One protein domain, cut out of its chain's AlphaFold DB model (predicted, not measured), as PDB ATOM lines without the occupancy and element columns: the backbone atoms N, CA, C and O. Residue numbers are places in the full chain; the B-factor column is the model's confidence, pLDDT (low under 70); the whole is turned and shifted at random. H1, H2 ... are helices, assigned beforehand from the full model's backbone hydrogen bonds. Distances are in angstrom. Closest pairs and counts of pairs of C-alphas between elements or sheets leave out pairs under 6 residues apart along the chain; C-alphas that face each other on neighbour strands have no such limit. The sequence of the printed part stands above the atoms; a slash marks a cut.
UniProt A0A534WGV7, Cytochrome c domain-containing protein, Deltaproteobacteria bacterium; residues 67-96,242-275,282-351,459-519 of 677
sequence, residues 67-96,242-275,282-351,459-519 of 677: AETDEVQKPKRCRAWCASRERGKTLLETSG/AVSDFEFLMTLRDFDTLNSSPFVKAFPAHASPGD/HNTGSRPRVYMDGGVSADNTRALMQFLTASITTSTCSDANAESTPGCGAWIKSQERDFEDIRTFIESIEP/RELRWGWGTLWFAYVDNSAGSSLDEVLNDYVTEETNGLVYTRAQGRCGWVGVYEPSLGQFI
ATOM      1  N   ALA A  67     137.506 198.660 168.014       71.88
ATOM      2  CA  ALA A  67     136.540 197.837 168.727       71.88
ATOM      3  C   ALA A  67     135.438 198.733 169.315       71.88
ATOM      4  O   ALA A  67     135.666 199.891 169.658       71.88
ATOM      5  N   GLU A  68     134.223 198.204 169.475       63.69
ATOM      6  CA  GLU A  68     133.106 198.964 170.072       63.69
ATOM      7  C   GLU A  68     133.393 199.422 171.513       63.69
ATOM      8  O   GLU A  68     132.748 200.341 172.016       63.69
ATOM      9  N   THR A  69     134.341 198.761 172.178       59.81
ATOM     10  CA  THR A  69     134.784 199.039 173.545       59.81
ATOM     11  C   THR A  69     135.861 200.114 173.639       59.81
ATOM     12  O   THR A  69     136.206 200.496 174.754       59.81
ATOM     13  N   ASP A  70     136.410 200.575 172.514       72.25
ATOM     14  CA  ASP A  70     137.503 201.546 172.531       72.25
ATOM     15  C   ASP A  70     137.015 202.897 173.058       72.25
ATOM     16  O   ASP A  70     135.910 203.345 172.741       72.25
ATOM     17  N   GLU A  71     137.856 203.575 173.838       72.44
ATOM     18  CA  GLU A  71     137.549 204.908 174.375       72.44
ATOM     19  C   GLU A  71     137.396 205.952 173.260       72.44
ATOM     20  O   GLU A  71     136.605 206.895 173.362       72.44
ATOM     21  N   VAL A  72     138.139 205.765 172.167       79.75
ATOM     22  CA  VAL A  72     138.106 206.623 170.990       79.75
ATOM     23  C   VAL A  72     137.157 206.016 169.959       79.75
ATOM     24  O   VAL A  72     137.415 204.966 169.383       79.75
ATOM     25  N   GLN A  73     136.030 206.694 169.737       81.00
ATOM     26  CA  GLN A  73     135.000 206.286 168.780       81.00
ATOM     27  C   GLN A  73     134.752 207.369 167.733       81.00
ATOM     28  O   GLN A  73     134.797 208.573 168.036       81.00
ATOM     29  N   LYS A  74     134.381 206.924 166.530       86.12
ATOM     30  CA  LYS A  74     133.935 207.798 165.443       86.12
ATOM     31  C   LYS A  74     132.625 208.518 165.772       86.12
ATOM     32  O   LYS A  74     131.762 207.962 166.464       86.12
ATOM     33  N   PRO A  75     132.418 209.731 165.231       90.44
ATOM     34  CA  PRO A  75     131.119 210.389 165.275       90.44
ATOM     35  C   PRO A  75     130.012 209.516 164.660       90.44
ATOM     36  O   PRO A  75     130.205 208.915 163.610       90.44
ATOM     37  N   LYS A  76     128.833 209.484 165.298       90.62
ATOM     38  CA  LYS A  76     127.618 208.801 164.787       90.62
ATOM     39  C   LYS A  76     126.515 209.767 164.331       90.62
ATOM     40  O   LYS A  76     125.525 209.361 163.737       90.62
ATOM     41  N   ARG A  77     126.689 211.058 164.626       93.56
ATOM     42  CA  ARG A  77     125.725 212.137 164.388       93.56
ATOM     43  C   ARG A  77     126.414 213.296 163.682       93.56
ATOM     44  O   ARG A  77     127.561 213.604 164.021       93.56
ATOM     45  N   CYS A  78     125.717 213.973 162.775       94.38
ATOM     46  CA  CYS A  78     126.296 215.063 161.991       94.38
ATOM     47  C   CYS A  78     126.896 216.172 162.864       94.38
ATOM     48  O   CYS A  78     127.997 216.633 162.582       94.38
ATOM     49  N   ARG A  79     126.257 216.564 163.975       94.56
ATOM     50  CA  ARG A  79     126.825 217.579 164.885       94.56
ATOM     51  C   ARG A  79     128.147 217.161 165.518       94.56
ATOM     52  O   ARG A  79     129.065 217.978 165.610       94.56
ATOM     53  N   ALA A  80     128.258 215.901 165.930       94.12
ATOM     54  CA  ALA A  80     129.502 215.368 166.476       94.12
ATOM     55  C   ALA A  80     130.605 215.336 165.407       94.12
ATOM     56  O   ALA A  80     131.758 215.638 165.716       94.12
ATOM     57  N   TRP A  81     130.240 215.036 164.157       94.31
ATOM     58  CA  TRP A  81     131.150 215.083 163.016       94.31
ATOM     59  C   TRP A  81     131.619 216.507 162.704       94.31
ATOM     60  O   TRP A  81     132.823 216.720 162.627       94.31
ATOM     61  N   CYS A  82     130.719 217.498 162.642       94.19
ATOM     62  CA  CYS A  82     131.096 218.904 162.430       94.19
ATOM     63  C   CYS A  82     132.109 219.361 163.492       94.19
ATOM     64  O   CYS A  82     133.133 219.956 163.176       94.19
ATOM     65  N   ALA A  83     131.847 219.043 164.764       95.31
ATOM     66  CA  ALA A  83     132.743 219.409 165.853       95.31
ATOM     67  C   ALA A  83     134.103 218.692 165.758       95.31
ATOM     68  O   ALA A  83     135.125 219.283 166.088       95.31
ATOM     69  N   SER A  84     134.116 217.429 165.326       95.50
ATOM     70  CA  SER A  84     135.336 216.647 165.100       95.50
ATOM     71  C   SER A  84     136.179 217.214 163.958       95.50
ATOM     72  O   SER A  84     137.354 217.508 164.158       95.50
ATOM     73  N   ARG A  85     135.551 217.509 162.815       94.94
ATOM     74  CA  ARG A  85     136.173 218.176 161.666       94.94
ATOM     75  C   ARG A  85     136.821 219.511 162.046       94.94
ATOM     76  O   ARG A  85     137.972 219.747 161.695       94.94
ATOM     77  N   GLU A  86     136.115 220.376 162.774       95.94
ATOM     78  CA  GLU A  86     136.659 221.687 163.165       95.94
ATOM     79  C   GLU A  86     137.822 221.571 164.160       95.94
ATOM     80  O   GLU A  86     138.806 222.308 164.051       95.94
ATOM     81  N   ARG A  87     137.760 220.617 165.102       96.69
ATOM     82  CA  ARG A  87     138.893 220.327 165.994       96.69
ATOM     83  C   ARG A  87     140.095 219.809 165.211       96.69
ATOM     84  O   ARG A  87     141.186 220.336 165.393       96.69
ATOM     85  N   GLY A  88     139.893 218.861 164.296       95.69
ATOM     86  CA  GLY A  88     140.955 218.310 163.452       95.69
ATOM     87  C   GLY A  88     141.648 219.361 162.595       95.69
ATOM     88  O   GLY A  88     142.878 219.412 162.544       95.69
ATOM     89  N   LYS A  89     140.862 220.257 161.985       95.06
ATOM     90  CA  LYS A  89     141.384 221.415 161.254       95.06
ATOM     91  C   LYS A  89     142.236 222.301 162.159       95.06
ATOM     92  O   LYS A  89     143.388 222.584 161.843       95.06
ATOM     93  N   THR A  90     141.683 222.695 163.305       94.81
ATOM     94  CA  THR A  90     142.367 223.565 164.269       94.81
ATOM     95  C   THR A  90     143.677 222.940 164.746       94.81
ATOM     96  O   THR A  90     144.692 223.630 164.828       94.81
ATOM     97  N   LEU A  91     143.687 221.633 165.019       92.38
ATOM     98  CA  LEU A  91     144.886 220.902 165.417       92.38
ATOM     99  C   LEU A  91     145.963 220.981 164.330       92.38
ATOM    100  O   LEU A  91     147.080 221.396 164.634       92.38
ATOM    101  N   LEU A  92     145.648 220.676 163.068       91.00
ATOM    102  CA  LEU A  92     146.626 220.775 161.975       91.00
ATOM    103  C   LEU A  92     147.166 222.197 161.768       91.00
ATOM    104  O   LEU A  92     148.336 222.354 161.426       91.00
ATOM    105  N   GLU A  93     146.336 223.219 161.974       91.50
ATOM    106  CA  GLU A  93     146.713 224.620 161.753       91.50
ATOM    107  C   GLU A  93     147.490 225.241 162.931       91.50
ATOM    108  O   GLU A  93     148.190 226.230 162.726       91.50
ATOM    109  N   THR A  94     147.383 224.703 164.159       87.00
ATOM    110  CA  THR A  94     147.828 225.436 165.371       87.00
ATOM    111  C   THR A  94     148.652 224.659 166.405       87.00
ATOM    112  O   THR A  94     149.263 225.291 167.270       87.00
ATOM    113  N   SER A  95     148.663 223.324 166.374       80.81
ATOM    114  CA  SER A  95     149.083 222.516 167.536       80.81
ATOM    115  C   SER A  95     150.594 222.294 167.684       80.81
ATOM    116  O   SER A  95     151.082 222.218 168.808       80.81
ATOM    117  N   GLY A  96     151.340 222.160 166.582       79.00
ATOM    118  CA  GLY A  96     152.762 221.793 166.635       79.00
ATOM    119  C   GLY A  96     153.039 220.438 167.295       79.00
ATOM    120  O   GLY A  96     154.047 220.299 167.981       79.00
ATOM    121  N   ALA A 242     159.323 209.488 152.742       86.94
ATOM    122  CA  ALA A 242     158.658 209.550 154.047       86.94
ATOM    123  C   ALA A 242     158.504 208.171 154.718       86.94
ATOM    124  O   ALA A 242     158.358 208.083 155.936       86.94
ATOM    125  N   VAL A 243     158.526 207.089 153.932       85.56
ATOM    126  CA  VAL A 243     158.446 205.719 154.458       85.56
ATOM    127  C   VAL A 243     159.727 205.370 155.207       85.56
ATOM    128  O   VAL A 243     159.638 204.940 156.354       85.56
ATOM    129  N   SER A 244     160.904 205.631 154.625       82.88
ATOM    130  CA  SER A 244     162.160 205.426 155.350       82.88
ATOM    131  C   SER A 244     162.285 206.355 156.553       82.88
ATOM    132  O   SER A 244     162.765 205.896 157.593       82.88
ATOM    133  N   ASP A 245     161.843 207.620 156.446       81.62
ATOM    134  CA  ASP A 245     161.819 208.577 157.571       81.62
ATOM    135  C   ASP A 245     161.101 207.969 158.785       81.62
ATOM    136  O   ASP A 245     161.657 207.891 159.882       81.62
ATOM    137  N   PHE A 246     159.889 207.454 158.574       81.44
ATOM    138  CA  PHE A 246     159.122 206.782 159.618       81.44
ATOM    139  C   PHE A 246     159.789 205.493 160.128       81.44
ATOM    140  O   PHE A 246     159.874 205.296 161.341       81.44
ATOM    141  N   GLU A 247     160.271 204.618 159.241       81.06
ATOM    142  CA  GLU A 247     160.930 203.361 159.634       81.06
ATOM    143  C   GLU A 247     162.112 203.625 160.571       81.06
ATOM    144  O   GLU A 247     162.271 202.943 161.583       81.06
ATOM    145  N   PHE A 248     162.903 204.664 160.290       79.94
ATOM    146  CA  PHE A 248     163.996 205.078 161.161       79.94
ATOM    147  C   PHE A 248     163.501 205.581 162.515       79.94
ATOM    148  O   PHE A 248     164.012 205.137 163.543       79.94
ATOM    149  N   LEU A 249     162.494 206.457 162.549       79.94
ATOM    150  CA  LEU A 249     161.929 206.953 163.809       79.94
ATOM    151  C   LEU A 249     161.430 205.807 164.699       79.94
ATOM    152  O   LEU A 249     161.647 205.819 165.912       79.94
ATOM    153  N   MET A 250     160.854 204.769 164.093       78.19
ATOM    154  CA  MET A 250     160.438 203.556 164.794       78.19
ATOM    155  C   MET A 250     161.595 202.781 165.413       78.19
ATOM    156  O   MET A 250     161.438 202.229 166.501       78.19
ATOM    157  N   THR A 251     162.768 202.752 164.775       76.50
ATOM    158  CA  THR A 251     163.946 202.084 165.356       76.50
ATOM    159  C   THR A 251     164.435 202.741 166.647       76.50
ATOM    160  O   THR A 251     165.113 202.090 167.443       76.50
ATOM    161  N   LEU A 252     164.074 204.008 166.882       77.56
ATOM    162  CA  LEU A 252     164.436 204.779 168.073       77.56
ATOM    163  C   LEU A 252     163.415 204.639 169.210       77.56
ATOM    164  O   LEU A 252     163.511 205.354 170.217       77.56
ATOM    165  N   ARG A 253     162.404 203.779 169.047       78.44
ATOM    166  CA  ARG A 253     161.282 203.653 169.977       78.44
ATOM    167  C   ARG A 253     161.008 202.210 170.373       78.44
ATOM    168  O   ARG A 253     161.230 201.254 169.631       78.44
ATOM    169  N   ASP A 254     160.494 202.060 171.582       77.25
ATOM    170  CA  ASP A 254     159.832 200.842 172.015       77.25
ATOM    171  C   ASP A 254     158.584 200.571 171.153       77.25
ATOM    172  O   ASP A 254     157.811 201.495 170.913       77.25
ATOM    173  N   PHE A 255     158.382 199.348 170.647       76.50
ATOM    174  CA  PHE A 255     157.315 199.098 169.660       76.50
ATOM    175  C   PHE A 255     155.907 199.119 170.261       76.50
ATOM    176  O   PHE A 255     154.931 199.337 169.535       76.50
ATOM    177  N   ASP A 256     155.818 198.937 171.576       72.94
ATOM    178  CA  ASP A 256     154.559 198.928 172.299       72.94
ATOM    179  C   ASP A 256     154.367 200.201 173.084       72.94
ATOM    180  O   ASP A 256     153.367 200.888 172.910       72.94
ATOM    181  N   THR A 257     155.291 200.507 173.989       74.88
ATOM    182  CA  THR A 257     155.193 201.663 174.875       74.88
ATOM    183  C   THR A 257     155.400 202.962 174.117       74.88
ATOM    184  O   THR A 257     154.840 203.959 174.551       74.88
ATOM    185  N   LEU A 258     156.111 202.940 172.979       80.69
ATOM    186  CA  LEU A 258     156.542 204.112 172.204       80.69
ATOM    187  C   LEU A 258     157.490 205.042 172.976       80.69
ATOM    188  O   LEU A 258     157.676 206.196 172.595       80.69
ATOM    189  N   ASN A 259     158.094 204.557 174.063       77.50
ATOM    190  CA  ASN A 259     159.124 205.292 174.789       77.50
ATOM    191  C   ASN A 259     160.435 205.316 173.995       77.50
ATOM    192  O   ASN A 259     160.687 204.441 173.162       77.50
ATOM    193  N   SER A 260     161.287 206.307 174.260       73.62
ATOM    194  CA  SER A 260     162.610 206.385 173.637       73.62
ATOM    195  C   SER A 260     163.462 205.171 174.003       73.62
ATOM    196  O   SER A 260     163.627 204.845 175.179       73.62
ATOM    197  N   SER A 261     164.035 204.516 172.994       68.81
ATOM    198  CA  SER A 261     165.007 203.441 173.190       68.81
ATOM    199  C   SER A 261     166.426 204.027 173.194       68.81
ATOM    200  O   SER A 261     166.755 204.811 172.301       68.81
ATOM    201  N   PRO A 262     167.305 203.645 174.141       63.03
ATOM    202  CA  PRO A 262     168.710 204.055 174.119       63.03
ATOM    203  C   PRO A 262     169.525 203.373 173.003       63.03
ATOM    204  O   PRO A 262     170.688 203.722 172.799       63.03
ATOM    205  N   PHE A 263     168.932 202.421 172.278       63.41
ATOM    206  CA  PHE A 263     169.559 201.683 171.185       63.41
ATOM    207  C   PHE A 263     168.713 201.756 169.908       63.41
ATOM    208  O   PHE A 263     167.482 201.742 169.974       63.41
ATOM    209  N   VAL A 264     169.383 201.789 168.753       67.81
ATOM    210  CA  VAL A 264     168.746 201.710 167.430       67.81
ATOM    211  C   VAL A 264     168.375 200.256 167.163       67.81
ATOM    212  O   VAL A 264     169.255 199.405 167.027       67.81
ATOM    213  N   LYS A 265     167.078 199.964 167.094       69.56
ATOM    214  CA  LYS A 265     166.582 198.610 166.838       69.56
ATOM    215  C   LYS A 265     166.771 198.207 165.381       69.56
ATOM    216  O   LYS A 265     166.666 199.030 164.473       69.56
ATOM    217  N   ALA A 266     166.983 196.915 165.149       63.28
ATOM    218  CA  ALA A 266     166.957 196.374 163.800       63.28
ATOM    219  C   ALA A 266     165.511 196.338 163.289       63.28
ATOM    220  O   ALA A 266     164.670 195.617 163.820       63.28
ATOM    221  N   PHE A 267     165.229 197.102 162.238       64.06
ATOM    222  CA  PHE A 267     164.048 196.870 161.415       64.06
ATOM    223  C   PHE A 267     164.350 195.744 160.409       64.06
ATOM    224  O   PHE A 267     165.510 195.604 160.001       64.06
ATOM    225  N   PRO A 268     163.369 194.911 160.010       67.19
ATOM    226  CA  PRO A 268     163.599 193.868 159.013       67.19
ATOM    227  C   PRO A 268     164.246 194.442 157.747       67.19
ATOM    228  O   PRO A 268     163.802 195.461 157.238       67.19
ATOM    229  N   ALA A 269     165.293 193.799 157.230       68.62
ATOM    230  CA  ALA A 269     165.986 194.300 156.047       68.62
ATOM    231  C   ALA A 269     165.076 194.259 154.805       68.62
ATOM    232  O   ALA A 269     164.502 193.216 154.482       68.62
ATOM    233  N   HIS A 270     165.004 195.370 154.077       74.56
ATOM    234  CA  HIS A 270     164.301 195.486 152.799       74.56
ATOM    235  C   HIS A 270     164.990 196.515 151.888       74.56
ATOM    236  O   HIS A 270     165.904 197.229 152.306       74.56
ATOM    237  N   ALA A 271     164.583 196.561 150.617       77.81
ATOM    238  CA  ALA A 271     165.040 197.588 149.682       77.81
ATOM    239  C   ALA A 271     164.534 198.980 150.103       77.81
ATOM    240  O   ALA A 271     163.539 199.090 150.818       77.81
ATOM    241  N   SER A 272     165.195 200.045 149.641       80.94
ATOM    242  CA  SER A 272     164.673 201.402 149.829       80.94
ATOM    243  C   SER A 272     163.319 201.545 149.112       80.94
ATOM    244  O   SER A 272     163.199 201.109 147.969       80.94
ATOM    245  N   PRO A 273     162.302 202.160 149.732       82.12
ATOM    246  CA  PRO A 273     161.011 202.390 149.086       82.12
ATOM    247  C   PRO A 273     161.062 203.486 148.010       82.12
ATOM    248  O   PRO A 273     160.105 203.611 147.247       82.12
ATOM    249  N   GLY A 274     162.159 204.250 147.926       83.44
ATOM    250  CA  GLY A 274     162.288 205.402 147.037       83.44
ATOM    251  C   GLY A 274     161.375 206.571 147.426       83.44
ATOM    252  O   GLY A 274     160.515 206.469 148.306       83.44
ATOM    253  N   ASP A 275     161.571 207.703 146.755       86.69
ATOM    254  CA  ASP A 275     160.754 208.889 146.993       86.69
ATOM    255  C   ASP A 275     159.366 208.720 146.377       86.69
ATOM    256  O   ASP A 275     159.208 208.205 145.269       86.69
ATOM    257  N   HIS A 282     142.438 215.100 149.776       91.25
ATOM    258  CA  HIS A 282     141.067 215.376 149.341       91.25
ATOM    259  C   HIS A 282     140.336 214.160 148.744       91.25
ATOM    260  O   HIS A 282     139.131 214.219 148.530       91.25
ATOM    261  N   ASN A 283     141.038 213.053 148.466       89.69
ATOM    262  CA  ASN A 283     140.432 211.815 147.972       89.69
ATOM    263  C   ASN A 283     140.433 210.677 149.008       89.69
ATOM    264  O   ASN A 283     139.993 209.569 148.710       89.69
ATOM    265  N   THR A 284     140.888 210.926 150.241       89.94
ATOM    266  CA  THR A 284     140.940 209.903 151.305       89.94
ATOM    267  C   THR A 284     139.544 209.393 151.673       89.94
ATOM    268  O   THR A 284     139.367 208.200 151.923       89.94
ATOM    269  N   GLY A 285     138.532 210.267 151.617       89.12
ATOM    270  CA  GLY A 285     137.122 209.906 151.827       89.12
ATOM    271  C   GLY A 285     136.558 208.913 150.798       89.12
ATOM    272  O   GLY A 285     135.495 208.346 151.021       89.12
ATOM    273  N   SER A 286     137.290 208.659 149.709       91.00
ATOM    274  CA  SER A 286     136.954 207.729 148.623       91.00
ATOM    275  C   SER A 286     137.758 206.428 148.664       91.00
ATOM    276  O   SER A 286     137.612 205.578 147.788       91.00
ATOM    277  N   ARG A 287     138.685 206.283 149.615       92.31
ATOM    278  CA  ARG A 287     139.708 205.233 149.594       92.31
ATOM    279  C   ARG A 287     139.590 204.331 150.813       92.31
ATOM    280  O   ARG A 287     139.839 204.799 151.922       92.31
ATOM    281  N   PRO A 288     139.286 203.035 150.639       92.81
ATOM    282  CA  PRO A 288     139.212 202.103 151.759       92.81
ATOM    283  C   PRO A 288     140.549 201.869 152.471       92.81
ATOM    284  O   PRO A 288     140.570 201.410 153.611       92.81
ATOM    285  N   ARG A 289     141.670 202.172 151.798       92.81
ATOM    286  CA  ARG A 289     143.032 202.023 152.320       92.81
ATOM    287  C   ARG A 289     143.925 203.216 151.988       92.81
ATOM    288  O   ARG A 289     143.759 203.866 150.950       92.81
ATOM    289  N   VAL A 290     144.901 203.456 152.860       91.19
ATOM    290  CA  VAL A 290     145.892 204.542 152.776       91.19
ATOM    291  C   VAL A 290     147.242 204.052 152.231       91.19
ATOM    292  O   VAL A 290     147.428 202.857 152.006       91.19
ATOM    293  N   TYR A 291     148.170 204.988 152.000       91.88
ATOM    294  CA  TYR A 291     149.453 204.810 151.290       91.88
ATOM    295  C   TYR A 291     149.328 204.500 149.796       91.88
ATOM    296  O   TYR A 291     148.242 204.247 149.277       91.88
ATOM    297  N   MET A 292     150.452 204.577 149.079       92.56
ATOM    298  CA  MET A 292     150.509 204.324 147.633       92.56
ATOM    299  C   MET A 292     150.219 202.863 147.267       92.56
ATOM    300  O   MET A 292     149.732 202.581 146.178       92.56
ATOM    301  N   ASP A 293     150.469 201.936 148.187       91.50
ATOM    302  CA  ASP A 293     150.237 200.498 148.015       91.50
ATOM    303  C   ASP A 293     148.875 200.016 148.537       91.50
ATOM    304  O   ASP A 293     148.504 198.867 148.308       91.50
ATOM    305  N   GLY A 294     148.116 200.872 149.233       91.00
ATOM    306  CA  GLY A 294     146.892 200.453 149.911       91.00
ATOM    307  C   GLY A 294     147.160 199.473 151.056       91.00
ATOM    308  O   GLY A 294     146.373 198.563 151.276       91.00
ATOM    309  N   GLY A 295     148.282 199.587 151.757       89.06
ATOM    310  CA  GLY A 295     148.715 198.614 152.750       89.06
ATOM    311  C   GLY A 295     147.799 198.541 153.963       89.06
ATOM    312  O   GLY A 295     147.430 197.452 154.402       89.06
ATOM    313  N   VAL A 296     147.377 199.690 154.481       90.69
ATOM    314  CA  VAL A 296     146.665 199.793 155.761       90.69
ATOM    315  C   VAL A 296     145.258 200.349 155.545       90.69
ATOM    316  O   VAL A 296     145.048 201.193 154.674       90.69
ATOM    317  N   SER A 297     144.282 199.854 156.313       92.94
ATOM    318  CA  SER A 297     142.902 200.360 156.293       92.94
ATOM    319  C   SER A 297     142.857 201.863 156.556       92.94
ATOM    320  O   SER A 297     143.576 202.361 157.419       92.94
ATOM    321  N   ALA A 298     141.983 202.580 155.853       92.69
ATOM    322  CA  ALA A 298     141.728 203.991 156.124       92.69
ATOM    323  C   ALA A 298     140.986 204.220 157.454       92.69
ATOM    324  O   ALA A 298     140.871 205.362 157.889       92.69
ATOM    325  N   ASP A 299     140.533 203.156 158.128       91.94
ATOM    326  CA  ASP A 299     140.082 203.208 159.524       91.94
ATOM    327  C   ASP A 299     141.231 203.272 160.547       91.94
ATOM    328  O   ASP A 299     141.003 203.542 161.721       91.94
ATOM    329  N   ASN A 300     142.471 202.984 160.138       92.19
ATOM    330  CA  ASN A 300     143.607 202.944 161.052       92.19
ATOM    331  C   ASN A 300     144.138 204.362 161.309       92.19
ATOM    332  O   ASN A 300     144.954 204.884 160.546       92.19
ATOM    333  N   THR A 301     143.715 204.965 162.413       91.69
ATOM    334  CA  THR A 301     144.156 206.309 162.806       91.69
ATOM    335  C   THR A 301     145.569 206.324 163.368       91.69
ATOM    336  O   THR A 301     146.321 207.268 163.125       91.69
ATOM    337  N   ARG A 302     146.002 205.241 164.021       91.25
ATOM    338  CA  ARG A 302     147.381 205.109 164.516       91.25
ATOM    339  C   ARG A 302     148.404 205.181 163.384       91.25
ATOM    340  O   ARG A 302     149.465 205.771 163.551       91.25
ATOM    341  N   ALA A 303     148.072 204.691 162.194       90.38
ATOM    342  CA  ALA A 303     148.907 204.802 161.000       90.38
ATOM    343  C   ALA A 303     149.141 206.262 160.543       90.38
ATOM    344  O   ALA A 303     150.145 206.540 159.888       90.38
ATOM    345  N   LEU A 304     148.276 207.213 160.922       91.56
ATOM    346  CA  LEU A 304     148.500 208.651 160.712       91.56
ATOM    347  C   LEU A 304     149.423 209.265 161.779       91.56
ATOM    348  O   LEU A 304     150.037 210.301 161.536       91.56
ATOM    349  N   MET A 305     149.566 208.619 162.938       91.56
ATOM    350  CA  MET A 305     150.344 209.102 164.090       91.56
ATOM    351  C   MET A 305     151.844 208.815 163.985       91.56
ATOM    352  O   MET A 305     152.607 209.229 164.852       91.56
ATOM    353  N   GLN A 306     152.280 208.124 162.934       87.94
ATOM    354  CA  GLN A 306     153.662 207.691 162.717       87.94
ATOM    355  C   GLN A 306     154.703 208.781 163.000       87.94
ATOM    356  O   GLN A 306     155.645 208.553 163.755       87.94
ATOM    357  N   PHE A 307     154.502 209.987 162.468       86.56
ATOM    358  CA  PHE A 307     155.448 211.091 162.639       86.56
ATOM    359  C   PHE A 307     155.441 211.723 164.039       86.56
ATOM    360  O   PHE A 307     156.395 212.419 164.366       86.56
ATOM    361  N   LEU A 308     154.466 211.435 164.916       85.31
ATOM    362  CA  LEU A 308     154.556 211.824 166.335       85.31
ATOM    363  C   LEU A 308     155.717 211.137 167.058       85.31
ATOM    364  O   LEU A 308     156.176 211.616 168.089       85.31
ATOM    365  N   THR A 309     156.220 210.023 166.526       80.81
ATOM    366  CA  THR A 309     157.404 209.362 167.090       80.81
ATOM    367  C   THR A 309     158.673 210.205 166.943       80.81
ATOM    368  O   THR A 309     159.634 209.976 167.677       80.81
ATOM    369  N   ALA A 310     158.662 211.225 166.076       77.44
ATOM    370  CA  ALA A 310     159.725 212.220 165.980       77.44
ATOM    371  C   ALA A 310     159.725 213.233 167.134       77.44
ATOM    372  O   ALA A 310     160.714 213.947 167.288       77.44
ATOM    373  N   SER A 311     158.676 213.288 167.961       69.75
ATOM    374  CA  SER A 311     158.638 214.142 169.148       69.75
ATOM    375  C   SER A 311     159.727 213.698 170.132       69.75
ATOM    376  O   SER A 311     159.578 212.719 170.858       69.75
ATOM    377  N   ILE A 312     160.868 214.391 170.106       54.72
ATOM    378  CA  ILE A 312     162.030 214.163 170.989       54.72
ATOM    379  C   ILE A 312     162.243 215.308 171.992       54.72
ATOM    380  O   ILE A 312     163.071 215.200 172.892       54.72
ATOM    381  N   THR A 313     161.515 216.414 171.825       49.41
ATOM    382  CA  THR A 313     161.800 217.723 172.446       49.41
ATOM    383  C   THR A 313     160.544 218.487 172.864       49.41
ATOM    384  O   THR A 313     160.662 219.632 173.304       49.41
ATOM    385  N   THR A 314     159.333 217.922 172.723       52.94
ATOM    386  CA  THR A 314     158.144 218.665 173.167       52.94
ATOM    387  C   THR A 314     158.255 218.895 174.674       52.94
ATOM    388  O   THR A 314     158.567 217.981 175.435       52.94
ATOM    389  N   SER A 315     157.983 220.120 175.127       49.50
ATOM    390  CA  SER A 315     157.929 220.436 176.564       49.50
ATOM    391  C   SER A 315     156.884 219.597 177.323       49.50
ATOM    392  O   SER A 315     156.898 219.548 178.551       49.50
ATOM    393  N   THR A 316     155.997 218.924 176.584       51.31
ATOM    394  CA  THR A 316     154.952 218.009 177.044       51.31
ATOM    395  C   THR A 316     155.383 216.541 177.121       51.31
ATOM    396  O   THR A 316     154.647 215.743 177.697       51.31
ATOM    397  N   CYS A 317     156.556 216.168 176.591       58.16
ATOM    398  CA  CYS A 317     157.096 214.812 176.665       58.16
ATOM    399  C   CYS A 317     158.595 214.815 177.020       58.16
ATOM    400  O   CYS A 317     159.461 215.007 176.170       58.16
ATOM    401  N   SER A 318     158.933 214.569 178.288       53.56
ATOM    402  CA  SER A 318     160.323 214.325 178.694       53.56
ATOM    403  C   SER A 318     160.434 212.983 179.412       53.56
ATOM    404  O   SER A 318     159.915 212.834 180.518       53.56
ATOM    405  N   ASP A 319     161.169 212.036 178.828       51.16
ATOM    406  CA  ASP A 319     161.411 210.711 179.428       51.16
ATOM    407  C   ASP A 319     162.330 210.772 180.669       51.16
ATOM    408  O   ASP A 319     162.499 209.787 181.382       51.16
ATOM    409  N   ALA A 320     162.911 211.941 180.967       45.53
ATOM    410  CA  ALA A 320     163.884 212.123 182.041       45.53
ATOM    411  C   ALA A 320     163.282 212.217 183.461       45.53
ATOM    412  O   ALA A 320     164.031 212.047 184.417       45.53
ATOM    413  N   ASN A 321     161.972 212.473 183.627       40.75
ATOM    414  CA  ASN A 321     161.322 212.660 184.941       40.75
ATOM    415  C   ASN A 321     159.894 212.060 184.988       40.75
ATOM    416  O   ASN A 321     158.901 212.776 185.146       40.75
ATOM    417  N   ALA A 322     159.784 210.733 184.881       41.94
ATOM    418  CA  ALA A 322     158.514 209.991 184.841       41.94
ATOM    419  C   ALA A 322     157.629 210.089 186.111       41.94
ATOM    420  O   ALA A 322     156.492 209.625 186.099       41.94
ATOM    421  N   GLU A 323     158.098 210.694 187.209       39.47
ATOM    422  CA  GLU A 323     157.311 210.816 188.451       39.47
ATOM    423  C   GLU A 323     156.230 211.918 188.409       39.47
ATOM    424  O   GLU A 323     155.356 211.940 189.274       39.47
ATOM    425  N   SER A 324     156.254 212.835 187.429       39.88
ATOM    426  CA  SER A 324     155.299 213.966 187.372       39.88
ATOM    427  C   SER A 324     154.787 214.359 185.978       39.88
ATOM    428  O   SER A 324     153.917 215.222 185.882       39.88
ATOM    429  N   THR A 325     155.272 213.722 184.907       44.47
ATOM    430  CA  THR A 325     154.827 213.935 183.513       44.47
ATOM    431  C   THR A 325     154.630 212.568 182.844       44.47
ATOM    432  O   THR A 325     155.448 211.681 183.098       44.47
ATOM    433  N   PRO A 326     153.587 212.347 182.014       51.47
ATOM    434  CA  PRO A 326     153.499 211.130 181.208       51.47
ATOM    435  C   PRO A 326     154.779 210.938 180.381       51.47
ATOM    436  O   PRO A 326     155.267 211.894 179.776       51.47
ATOM    437  N   GLY A 327     155.325 209.717 180.349       65.06
ATOM    438  CA  GLY A 327     156.428 209.379 179.440       65.06
ATOM    439  C   GLY A 327     156.037 209.645 177.983       65.06
ATOM    440  O   GLY A 327     154.849 209.618 177.645       65.06
ATOM    441  N   CYS A 328     157.013 209.905 177.112       74.44
ATOM    442  CA  CYS A 328     156.777 210.301 175.725       74.44
ATOM    443  C   CYS A 328     155.876 209.323 174.976       74.44
ATOM    444  O   CYS A 328     154.982 209.744 174.244       74.44
ATOM    445  N   GLY A 329     156.035 208.026 175.221       80.12
ATOM    446  CA  GLY A 329     155.182 207.019 174.618       80.12
ATOM    447  C   GLY A 329     153.718 207.091 175.067       80.12
ATOM    448  O   GLY A 329     152.809 207.004 174.244       80.12
ATOM    449  N   ALA A 330     153.467 207.348 176.356       81.12
ATOM    450  CA  ALA A 330     152.113 207.543 176.879       81.12
ATOM    451  C   ALA A 330     151.457 208.818 176.323       81.12
ATOM    452  O   ALA A 330     150.264 208.810 176.021       81.12
ATOM    453  N   TRP A 331     152.236 209.891 176.152       83.81
ATOM    454  CA  TRP A 331     151.761 211.114 175.506       83.81
ATOM    455  C   TRP A 331     151.408 210.880 174.029       83.81
ATOM    456  O   TRP A 331     150.330 211.284 173.610       83.81
ATOM    457  N   ILE A 332     152.250 210.173 173.261       85.12
ATOM    458  CA  ILE A 332     151.954 209.841 171.853       85.12
ATOM    459  C   ILE A 332     150.623 209.087 171.758       85.12
ATOM    460  O   ILE A 332     149.757 209.465 170.974       85.12
ATOM    461  N   LYS A 333     150.431 208.054 172.587       86.50
ATOM    462  CA  LYS A 333     149.193 207.260 172.595       86.50
ATOM    463  C   LYS A 333     147.961 208.087 172.949       86.50
ATOM    464  O   LYS A 333     146.904 207.874 172.365       86.50
ATOM    465  N   SER A 334     148.081 209.052 173.864       86.38
ATOM    466  CA  SER A 334     146.941 209.894 174.244       86.38
ATOM    467  C   SER A 334     146.466 210.820 173.117       86.38
ATOM    468  O   SER A 334     145.328 211.285 173.169       86.38
ATOM    469  N   GLN A 335     147.278 211.030 172.072       89.00
ATOM    470  CA  GLN A 335     146.888 211.817 170.897       89.00
ATOM    471  C   GLN A 335     145.933 211.065 169.952       89.00
ATOM    472  O   GLN A 335     145.469 211.656 168.983       89.00
ATOM    473  N   GLU A 336     145.601 209.790 170.195       90.56
ATOM    474  CA  GLU A 336     144.725 209.004 169.305       90.56
ATOM    475  C   GLU A 336     143.365 209.685 169.070       90.56
ATOM    476  O   GLU A 336     142.864 209.714 167.945       90.56
ATOM    477  N   ARG A 337     142.805 210.346 170.096       91.31
ATOM    478  CA  ARG A 337     141.566 211.127 169.954       91.31
ATOM    479  C   ARG A 337     141.729 212.342 169.037       91.31
ATOM    480  O   ARG A 337     140.849 212.605 168.218       91.31
ATOM    481  N   ASP A 338     142.833 213.064 169.183       92.75
ATOM    482  CA  ASP A 338     143.147 214.234 168.361       92.75
ATOM    483  C   ASP A 338     143.382 213.815 166.906       92.75
ATOM    484  O   ASP A 338     142.936 214.489 165.977       92.75
ATOM    485  N   PHE A 339     143.997 212.652 166.689       94.06
ATOM    486  CA  PHE A 339     144.200 212.101 165.354       94.06
ATOM    487  C   PHE A 339     142.918 211.572 164.707       94.06
ATOM    488  O   PHE A 339     142.810 211.651 163.486       94.06
ATOM    489  N   GLU A 340     141.915 211.126 165.470       93.50
ATOM    490  CA  GLU A 340     140.578 210.864 164.912       93.50
ATOM    491  C   GLU A 340     139.903 212.142 164.416       93.50
ATOM    492  O   GLU A 340     139.267 212.154 163.358       93.50
ATOM    493  N   ASP A 341     140.050 213.239 165.160       95.31
ATOM    494  CA  ASP A 341     139.544 214.536 164.728       95.31
ATOM    495  C   ASP A 341     140.290 215.006 163.461       95.31
ATOM    496  O   ASP A 341     139.654 215.416 162.486       95.31
ATOM    497  N   ILE A 342     141.622 214.864 163.413       95.00
ATOM    498  CA  ILE A 342     142.441 215.149 162.219       95.00
ATOM    499  C   ILE A 342     142.015 214.278 161.032       95.00
ATOM    500  O   ILE A 342     141.808 214.806 159.940       95.00
ATOM    501  N   ARG A 343     141.838 212.967 161.224       93.25
ATOM    502  CA  ARG A 343     141.354 212.038 160.193       93.25
ATOM    503  C   ARG A 343     139.985 212.469 159.672       93.25
ATOM    504  O   ARG A 343     139.793 212.551 158.463       93.25
ATOM    505  N   THR A 344     139.067 212.817 160.571       93.25
ATOM    506  CA  THR A 344     137.733 213.321 160.215       93.25
ATOM    507  C   THR A 344     137.823 214.590 159.365       93.25
ATOM    508  O   THR A 344     137.105 214.722 158.373       93.25
ATOM    509  N   PHE A 345     138.733 215.509 159.697       94.44
ATOM    510  CA  PHE A 345     138.991 216.681 158.865       94.44
ATOM    511  C   PHE A 345     139.573 216.310 157.497       94.44
ATOM    512  O   PHE A 345     139.031 216.757 156.488       94.44
ATOM    513  N   ILE A 346     140.616 215.478 157.444       93.94
ATOM    514  CA  ILE A 346     141.257 214.997 156.207       93.94
ATOM    515  C   ILE A 346     140.219 214.398 155.250       93.94
ATOM    516  O   ILE A 346     140.197 214.731 154.067       93.94
ATOM    517  N   GLU A 347     139.313 213.568 155.765       91.06
ATOM    518  CA  GLU A 347     138.251 212.907 154.995       91.06
ATOM    519  C   GLU A 347     137.120 213.858 154.555       91.06
ATOM    520  O   GLU A 347     136.319 213.514 153.680       91.06
ATOM    521  N   SER A 348     137.070 215.065 155.125       90.56
ATOM    522  CA  SER A 348     136.139 216.134 154.746       90.56
ATOM    523  C   SER A 348     136.689 217.088 153.679       90.56
ATOM    524  O   SER A 348     135.944 217.933 153.183       90.56
ATOM    525  N   ILE A 349     137.985 217.012 153.349       91.19
ATOM    526  CA  ILE A 349     138.610 217.952 152.414       91.19
ATOM    527  C   ILE A 349     138.054 217.722 151.008       91.19
ATOM    528  O   ILE A 349     138.168 216.633 150.457       91.19
ATOM    529  N   GLU A 350     137.524 218.779 150.398       87.44
ATOM    530  CA  GLU A 350     137.080 218.769 149.003       87.44
ATOM    531  C   GLU A 350     138.193 219.268 148.068       87.44
ATOM    532  O   GLU A 350     138.910 220.218 148.416       87.44
ATOM    533  N   PRO A 351     138.353 218.689 146.867       90.50
ATOM    534  CA  PRO A 351     139.316 219.184 145.890       90.50
ATOM    535  C   PRO A 351     138.924 220.569 145.341       90.50
ATOM    536  O   PRO A 351     137.746 220.930 145.335       90.50
ATOM    537  N   ARG A 459     157.780 190.520 152.950       80.25
ATOM    538  CA  ARG A 459     156.797 189.825 153.794       80.25
ATOM    539  C   ARG A 459     157.075 190.073 155.274       80.25
ATOM    540  O   ARG A 459     156.138 190.283 156.031       80.25
ATOM    541  N   GLU A 460     158.343 190.069 155.649       77.88
ATOM    542  CA  GLU A 460     158.842 190.249 157.006       77.88
ATOM    543  C   GLU A 460     158.512 191.651 157.536       77.88
ATOM    544  O   GLU A 460     158.044 191.769 158.665       77.88
ATOM    545  N   LEU A 461     158.652 192.690 156.701       80.56
ATOM    546  CA  LEU A 461     158.236 194.060 157.019       80.56
ATOM    547  C   LEU A 461     156.734 194.120 157.323       80.56
ATOM    548  O   LEU A 461     156.315 194.575 158.384       80.56
ATOM    549  N   ARG A 462     155.914 193.628 156.388       84.62
ATOM    550  CA  ARG A 462     154.448 193.668 156.500       84.62
ATOM    551  C   ARG A 462     153.937 192.867 157.693       84.62
ATOM    552  O   ARG A 462     152.984 193.278 158.350       84.62
ATOM    553  N   TRP A 463     154.562 191.725 157.962       80.94
ATOM    554  CA  TRP A 463     154.241 190.881 159.105       80.94
ATOM    555  C   TRP A 463     154.652 191.538 160.428       80.94
ATOM    556  O   TRP A 463     153.873 191.525 161.378       80.94
ATOM    557  N   GLY A 464     155.839 192.152 160.473       80.25
ATOM    558  CA  GLY A 464     156.323 192.907 161.628       80.25
ATOM    559  C   GLY A 464     155.445 194.115 161.944       80.25
ATOM    560  O   GLY A 464     155.107 194.323 163.102       80.25
ATOM    561  N   TRP A 465     154.975 194.853 160.931       84.25
ATOM    562  CA  TRP A 465     154.002 195.937 161.122       84.25
ATOM    563  C   TRP A 465     152.775 195.472 161.913       84.25
ATOM    564  O   TRP A 465     152.333 196.145 162.842       84.25
ATOM    565  N   GLY A 466     152.236 194.300 161.566       84.12
ATOM    566  CA  GLY A 466     151.050 193.748 162.210       84.12
ATOM    567  C   GLY A 466     151.226 193.427 163.696       84.12
ATOM    568  O   GLY A 466     150.224 193.257 164.382       84.12
ATOM    569  N   THR A 467     152.455 193.388 164.220       80.38
ATOM    570  CA  THR A 467     152.722 193.165 165.650       80.38
ATOM    571  C   THR A 467     152.900 194.457 166.452       80.38
ATOM    572  O   THR A 467     153.169 194.384 167.645       80.38
ATOM    573  N   LEU A 468     152.809 195.632 165.819       82.06
ATOM    574  CA  LEU A 468     153.071 196.927 166.457       82.06
ATOM    575  C   LEU A 468     151.799 197.542 167.058       82.06
ATOM    576  O   LEU A 468     150.683 197.255 166.616       82.06
ATOM    577  N   TRP A 469     151.969 198.499 167.977       85.56
ATOM    578  CA  TRP A 469     150.871 199.348 168.461       85.56
ATOM    579  C   TRP A 469     150.085 200.016 167.314       85.56
ATOM    580  O   TRP A 469     148.853 200.085 167.354       85.56
ATOM    581  N   PHE A 470     150.785 200.400 166.241       88.31
ATOM    582  CA  PHE A 470     150.218 200.968 165.012       88.31
ATOM    583  C   PHE A 470     149.223 200.053 164.283       88.31
ATOM    584  O   PHE A 470     148.420 200.535 163.488       88.31
ATOM    585  N   ALA A 471     149.249 198.744 164.542       88.00
ATOM    586  CA  ALA A 471     148.331 197.768 163.960       88.00
ATOM    587  C   ALA A 471     147.176 197.372 164.897       88.00
ATOM    588  O   ALA A 471     146.429 196.448 164.566       88.00
ATOM    589  N   TYR A 472     147.004 198.056 166.037       87.06
ATOM    590  CA  TYR A 472     145.998 197.734 167.062       87.06
ATOM    591  C   TYR A 472     146.184 196.326 167.653       87.06
ATOM    592  O   TYR A 472     145.263 195.504 167.668       87.06
ATOM    593  N   VAL A 473     147.413 196.005 168.078       80.31
ATOM    594  CA  VAL A 473     147.752 194.708 168.699       80.31
ATOM    595  C   VAL A 473     147.111 194.512 170.078       80.31
ATOM    596  O   VAL A 473     146.704 193.402 170.422       80.31
ATOM    597  N   ASP A 474     146.937 195.602 170.819       76.19
ATOM    598  CA  ASP A 474     146.224 195.708 172.097       76.19
ATOM    599  C   ASP A 474     144.731 195.356 171.998       76.19
ATOM    600  O   ASP A 474     144.142 194.918 172.984       76.19
ATOM    601  N   ASN A 475     144.149 195.450 170.799       71.38
ATOM    602  CA  ASN A 475     142.751 195.110 170.517       71.38
ATOM    603  C   ASN A 475     142.567 193.693 169.930       71.38
ATOM    604  O   ASN A 475     141.495 193.360 169.414       71.38
ATOM    605  N   SER A 476     143.602 192.845 169.951       65.12
ATOM    606  CA  SER A 476     143.515 191.479 169.417       65.12
ATOM    607  C   SER A 476     142.775 190.533 170.377       65.12
ATOM    608  O   SER A 476     142.893 190.632 171.597       65.12
ATOM    609  N   ALA A 477     142.014 189.570 169.834       53.25
ATOM    610  CA  ALA A 477     141.116 188.668 170.580       53.25
ATOM    611  C   ALA A 477     141.820 187.645 171.514       53.25
ATOM    612  O   ALA A 477     141.232 186.622 171.867       53.25
ATOM    613  N   GLY A 478     143.069 187.896 171.917       54.00
ATOM    614  CA  GLY A 478     143.866 186.982 172.734       54.00
ATOM    615  C   GLY A 478     145.016 187.596 173.537       54.00
ATOM    616  O   GLY A 478     145.772 186.826 174.122       54.00
ATOM    617  N   SER A 479     145.178 188.920 173.609       48.75
ATOM    618  CA  SER A 479     146.284 189.520 174.370       48.75
ATOM    619  C   SER A 479     145.835 190.087 175.718       48.75
ATOM    620  O   SER A 479     145.269 191.174 175.793       48.75
ATOM    621  N   SER A 480     146.220 189.423 176.809       44.91
ATOM    622  CA  SER A 480     146.973 190.173 177.814       44.91
ATOM    623  C   SER A 480     148.295 190.552 177.148       44.91
ATOM    624  O   SER A 480     148.975 189.655 176.649       44.91
ATOM    625  N   LEU A 481     148.633 191.841 177.073       53.12
ATOM    626  CA  LEU A 481     150.005 192.262 176.775       53.12
ATOM    627  C   LEU A 481     150.923 191.510 177.744       53.12
ATOM    628  O   LEU A 481     150.903 191.783 178.943       53.12
ATOM    629  N   ASP A 482     151.643 190.504 177.255       51.34
ATOM    630  CA  ASP A 482     152.598 189.786 178.085       51.34
ATOM    631  C   ASP A 482     153.868 190.633 178.128       51.34
ATOM    632  O   ASP A 482     154.746 190.507 177.278       51.34
ATOM    633  N   GLU A 483     153.925 191.554 179.095       50.28
ATOM    634  CA  GLU A 483     155.074 192.435 179.361       50.28
ATOM    635  C   GLU A 483     156.402 191.658 179.451       50.28
ATOM    636  O   GLU A 483     157.464 192.219 179.206       50.28
ATOM    637  N   VAL A 484     156.356 190.352 179.751       45.38
ATOM    638  CA  VAL A 484     157.525 189.464 179.822       45.38
ATOM    639  C   VAL A 484     158.147 189.193 178.443       45.38
ATOM    640  O   VAL A 484     159.349 188.955 178.362       45.38
ATOM    641  N   LEU A 485     157.371 189.261 177.353       50.16
ATOM    642  CA  LEU A 485     157.882 189.161 175.975       50.16
ATOM    643  C   LEU A 485     158.473 190.486 175.462       50.16
ATOM    644  O   LEU A 485     159.084 190.494 174.395       50.16
ATOM    645  N   ASN A 486     158.325 191.571 176.227       53.38
ATOM    646  CA  ASN A 486     158.784 192.921 175.897       53.38
ATOM    647  C   ASN A 486     160.132 193.258 176.557       53.38
ATOM    648  O   ASN A 486     160.423 194.426 176.822       53.38
ATOM    649  N   ASP A 487     160.968 192.256 176.858       56.84
ATOM    650  CA  ASP A 487     162.350 192.552 177.227       56.84
ATOM    651  C   ASP A 487     163.139 193.018 175.992       56.84
ATOM    652  O   ASP A 487     162.951 192.540 174.870       56.84
ATOM    653  N   TYR A 488     164.034 193.982 176.211       54.06
ATOM    654  CA  TYR A 488     164.862 194.590 175.168       54.06
ATOM    655  C   TYR A 488     165.580 193.545 174.285       54.06
ATOM    656  O   TYR A 488     165.727 193.745 173.082       54.06
ATOM    657  N   VAL A 489     165.981 192.404 174.857       56.12
ATOM    658  CA  VAL A 489     166.724 191.333 174.170       56.12
ATOM    659  C   VAL A 489     165.826 190.553 173.197       56.12
ATOM    660  O   VAL A 489     166.260 190.148 172.114       56.12
ATOM    661  N   THR A 490     164.559 190.354 173.544       58.25
ATOM    662  CA  THR A 490     163.555 189.671 172.719       58.25
ATOM    663  C   THR A 490     163.128 190.552 171.541       58.25
ATOM    664  O   THR A 490     162.917 190.043 170.434       58.25
ATOM    665  N   GLU A 491     163.087 191.873 171.742       58.09
ATOM    666  CA  GLU A 491     162.885 192.847 170.664       58.09
ATOM    667  C   GLU A 491     164.096 192.945 169.721       58.09
ATOM    668  O   GLU A 491     163.936 192.935 168.501       58.09
ATOM    669  N   GLU A 492     165.312 192.983 170.274       54.53
ATOM    670  CA  GLU A 492     166.575 193.132 169.533       54.53
ATOM    671  C   GLU A 492     166.915 191.906 168.661       54.53
ATOM    672  O   GLU A 492     167.566 192.029 167.622       54.53
ATOM    673  N   THR A 493     166.446 190.710 169.032       56.00
ATOM    674  CA  THR A 493     166.747 189.453 168.319       56.00
ATOM    675  C   THR A 493     165.778 189.114 167.176       56.00
ATOM    676  O   THR A 493     165.819 187.997 166.657       56.00
ATOM    677  N   ASN A 494     164.913 190.050 166.748       54.59
ATOM    678  CA  ASN A 494     163.822 189.813 165.781       54.59
ATOM    679  C   ASN A 494     162.837 188.702 166.213       54.59
ATOM    680  O   ASN A 494     162.067 188.196 165.391       54.59
ATOM    681  N   GLY A 495     162.834 188.317 167.496       53.78
ATOM    682  CA  GLY A 495     161.962 187.269 168.025       53.78
ATOM    683  C   GLY A 495     160.483 187.656 167.960       53.78
ATOM    684  O   GLY A 495     159.647 186.808 167.653       53.78
ATOM    685  N   LEU A 496     160.170 188.943 168.156       55.88
ATOM    686  CA  LEU A 496     158.796 189.460 168.223       55.88
ATOM    687  C   LEU A 496     157.974 189.250 166.948       55.88
ATOM    688  O   LEU A 496     156.779 188.968 167.036       55.88
ATOM    689  N   VAL A 497     158.600 189.363 165.768       59.56
ATOM    690  CA  VAL A 497     157.915 189.244 164.467       59.56
ATOM    691  C   VAL A 497     157.204 187.889 164.359       59.56
ATOM    692  O   VAL A 497     156.131 187.803 163.777       59.56
ATOM    693  N   TYR A 498     157.750 186.832 164.965       61.34
ATOM    694  CA  TYR A 498     157.221 185.470 164.835       61.34
ATOM    695  C   TYR A 498     156.524 184.933 166.089       61.34
ATOM    696  O   TYR A 498     155.936 183.853 166.028       61.34
ATOM    697  N   THR A 499     156.577 185.647 167.215       61.62
ATOM    698  CA  THR A 499     156.026 185.182 168.499       61.62
ATOM    699  C   THR A 499     154.772 185.932 168.941       61.62
ATOM    700  O   THR A 499     154.065 185.441 169.821       61.62
ATOM    701  N   ARG A 500     154.461 187.089 168.338       69.81
ATOM    702  CA  ARG A 500     153.332 187.943 168.739       69.81
ATOM    703  C   ARG A 500     152.077 187.726 167.900       69.81
ATOM    704  O   ARG A 500     152.133 187.406 166.711       69.81
ATOM    705  N   ALA A 501     150.930 187.952 168.538       75.38
ATOM    706  CA  ALA A 501     149.655 188.043 167.846       75.38
ATOM    707  C   ALA A 501     149.667 189.227 166.868       75.38
ATOM    708  O   ALA A 501     150.260 190.271 167.131       75.38
ATOM    709  N   GLN A 502     148.995 189.049 165.736       81.06
ATOM    710  CA  GLN A 502     148.755 190.128 164.789       81.06
ATOM    711  C   GLN A 502     147.601 190.999 165.307       81.06
ATOM    712  O   GLN A 502     146.589 190.473 165.776       81.06
ATOM    713  N   GLY A 503     147.742 192.319 165.210       82.06
ATOM    714  CA  GLY A 503     146.711 193.277 165.598       82.06
ATOM    715  C   GLY A 503     145.503 193.273 164.671       82.06
ATOM    716  O   GLY A 503     145.445 192.513 163.704       82.06
ATOM    717  N   ARG A 504     144.505 194.109 164.959       84.69
ATOM    718  CA  ARG A 504     143.257 194.144 164.178       84.69
ATOM    719  C   ARG A 504     143.435 194.716 162.767       84.69
ATOM    720  O   ARG A 504     142.737 194.297 161.847       84.69
ATOM    721  N   CYS A 505     144.383 195.640 162.597       85.56
ATOM    722  CA  CYS A 505     144.593 196.413 161.371       85.56
ATOM    723  C   CYS A 505     146.057 196.454 160.920       85.56
ATOM    724  O   CYS A 505     146.649 197.521 160.735       85.56
ATOM    725  N   GLY A 506     146.657 195.282 160.728       84.88
ATOM    726  CA  GLY A 506     147.958 195.172 160.071       84.88
ATOM    727  C   GLY A 506     147.876 195.313 158.544       84.88
ATOM    728  O   GLY A 506     146.881 195.762 157.972       84.88
ATOM    729  N   TRP A 507     148.942 194.894 157.869       87.44
ATOM    730  CA  TRP A 507     149.093 195.100 156.431       87.44
ATOM    731  C   TRP A 507     148.189 194.185 155.586       87.44
ATOM    732  O   TRP A 507     147.987 193.007 155.901       87.44
ATOM    733  N   VAL A 508     147.699 194.693 154.453       82.25
ATOM    734  CA  VAL A 508     146.935 193.918 153.465       82.25
ATOM    735  C   VAL A 508     147.714 192.672 153.022       82.25
ATOM    736  O   VAL A 508     148.938 192.691 152.863       82.25
ATOM    737  N   GLY A 509     147.005 191.554 152.852       71.38
ATOM    738  CA  GLY A 509     147.594 190.280 152.429       71.38
ATOM    739  C   GLY A 509     148.380 189.520 153.508       71.38
ATOM    740  O   GLY A 509     148.842 188.419 153.228       71.38
ATOM    741  N   VAL A 510     148.535 190.057 154.727       73.69
ATOM    742  CA  VAL A 510     149.047 189.286 155.882       73.69
ATOM    743  C   VAL A 510     147.946 188.408 156.484       73.69
ATOM    744  O   VAL A 510     148.169 187.224 156.723       73.69
ATOM    745  N   TYR A 511     146.745 188.959 156.669       65.19
ATOM    746  CA  TYR A 511     145.620 188.253 157.300       65.19
ATOM    747  C   TYR A 511     144.879 187.292 156.380       65.19
ATOM    748  O   TYR A 511     144.154 186.433 156.869       65.19
ATOM    749  N   GLU A 512     145.052 187.427 155.065       62.75
ATOM    750  CA  GLU A 512     144.293 186.649 154.089       62.75
ATOM    751  C   GLU A 512     145.228 185.987 153.062       62.75
ATOM    752  O   GLU A 512     145.376 186.473 151.937       62.75
ATOM    753  N   PRO A 513     145.883 184.867 153.432       55.66
ATOM    754  CA  PRO A 513     146.806 184.146 152.552       55.66
ATOM    755  C   PRO A 513     146.147 183.617 151.269       55.66
ATOM    756  O   PRO A 513     146.850 183.314 150.304       55.66
ATOM    757  N   SER A 514     144.813 183.486 151.255       53.03
ATOM    758  CA  SER A 514     144.039 183.002 150.106       53.03
ATOM    759  C   SER A 514     143.993 184.003 148.939       53.03
ATOM    760  O   SER A 514     143.794 183.596 147.795       53.03
ATOM    761  N   LEU A 515     144.266 185.289 149.196       54.53
ATOM    762  CA  LEU A 515     144.326 186.366 148.200       54.53
ATOM    763  C   LEU A 515     145.735 186.533 147.613       54.53
ATOM    764  O   LEU A 515     146.261 187.644 147.578       54.53
ATOM    765  N   GLY A 516     146.361 185.422 147.204       49.53
ATOM    766  CA  GLY A 516     147.743 185.355 146.716       49.53
ATOM    767  C   GLY A 516     148.244 186.643 146.041       49.53
ATOM    768  O   GLY A 516     147.823 186.975 144.943       49.53
ATOM    769  N   GLN A 517     149.164 187.342 146.717       53.97
ATOM    770  CA  GLN A 517     149.978 188.450 146.197       53.97
ATOM    771  C   GLN A 517     149.232 189.603 145.491       53.97
ATOM    772  O   GLN A 517     149.459 189.869 144.314       53.97
ATOM    773  N   PHE A 518     148.484 190.426 146.230       65.62
ATOM    774  CA  PHE A 518     148.221 191.809 145.790       65.62
ATOM    775  C   PHE A 518     149.242 192.779 146.390       65.62
ATOM    776  O   PHE A 518     148.891 193.735 147.072       65.62
ATOM    777  N   ILE A 519     150.531 192.510 146.150       80.00
ATOM    778  CA  ILE A 519     151.557 193.548 146.283       80.00
ATOM    779  C   ILE A 519     151.490 194.375 145.000       80.00
ATOM    780  O   ILE A 519     151.667 193.857 143.893       80.00
TER     781      ILE A 519
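AT A GLANCE: This is residues 67 to 96, 242 to 275, 282 to 351 and 459 to 519 of the 677 residues of the protein "Cytochrome c domain-containing protein" of Deltaproteobacteria bacterium (UniProt A0A534WGV7). Loops with little regular structure make up most of this domain; H1 and H6 cross at one end, H7 to H10 gather at the other, and H4 lies between. The 195 printed residues include ten named helices, H1 to H10, holding 77, and no named strand: all helix. It is compact, radius of gyration of the C-alphas 17.3 A, spanning 50 by 48 by 37 A.

HOW THE PARTS SIT: H1, residues 78 to 94, touches H6, residues 336 to 348, about perpendicular at 78 degrees; closest C-alphas, Gly 88 and Ile 342, 3.7 A. H6 touches H3, residues 282 to 286, with residues 346 to 348 alone; closest C-alphas, Gly 285 and Glu 347, 4.5 A. H2, residues 242 to 251, touches H4, residues 306 to 310; closest C-alphas, Leu 249 and Thr 309, 6.1 A. H5, residues 328 to 334, is close to H4 but not clearly touching; closest C-alphas, Leu 308 and Ile 332, 6.4 A. H7, residues 459 to 465, touches H10, residues 496 to 499; closest C-alphas, Gly 464 and Val 497, 4.9 A. H8, residues 483 to 486, and H9, residues 488 to 492, meet only through their link. Every O i to N i+4 pair is within hydrogen-bond range in H1, H2, H5, H6, H7 and H9; H3 has 0 of 1, with 1 of 2 O i to N i+3, H4 0 of 1, with 2 of 2, and H8 and H10 are too short.

IN THESE COORDINATES: H1 runs 24.1 A from C-alpha 78 at (126.296, 215.063, 161.991), H6 18.3 A; H10 ends at C-alpha 499, (156.026, 185.182, 168.499).

THE WHOLE: Cuts leave C-alpha gaps of 18.5 A from 96 to 242, 20.9 A from 275 to 282 and 35.1 A from 351 to 459. Links H3 to H4, H4 to H5 and H7 to H8 are long. Residues under pLDDT 70 number 61, among them 311 to 327 and 476 to 500.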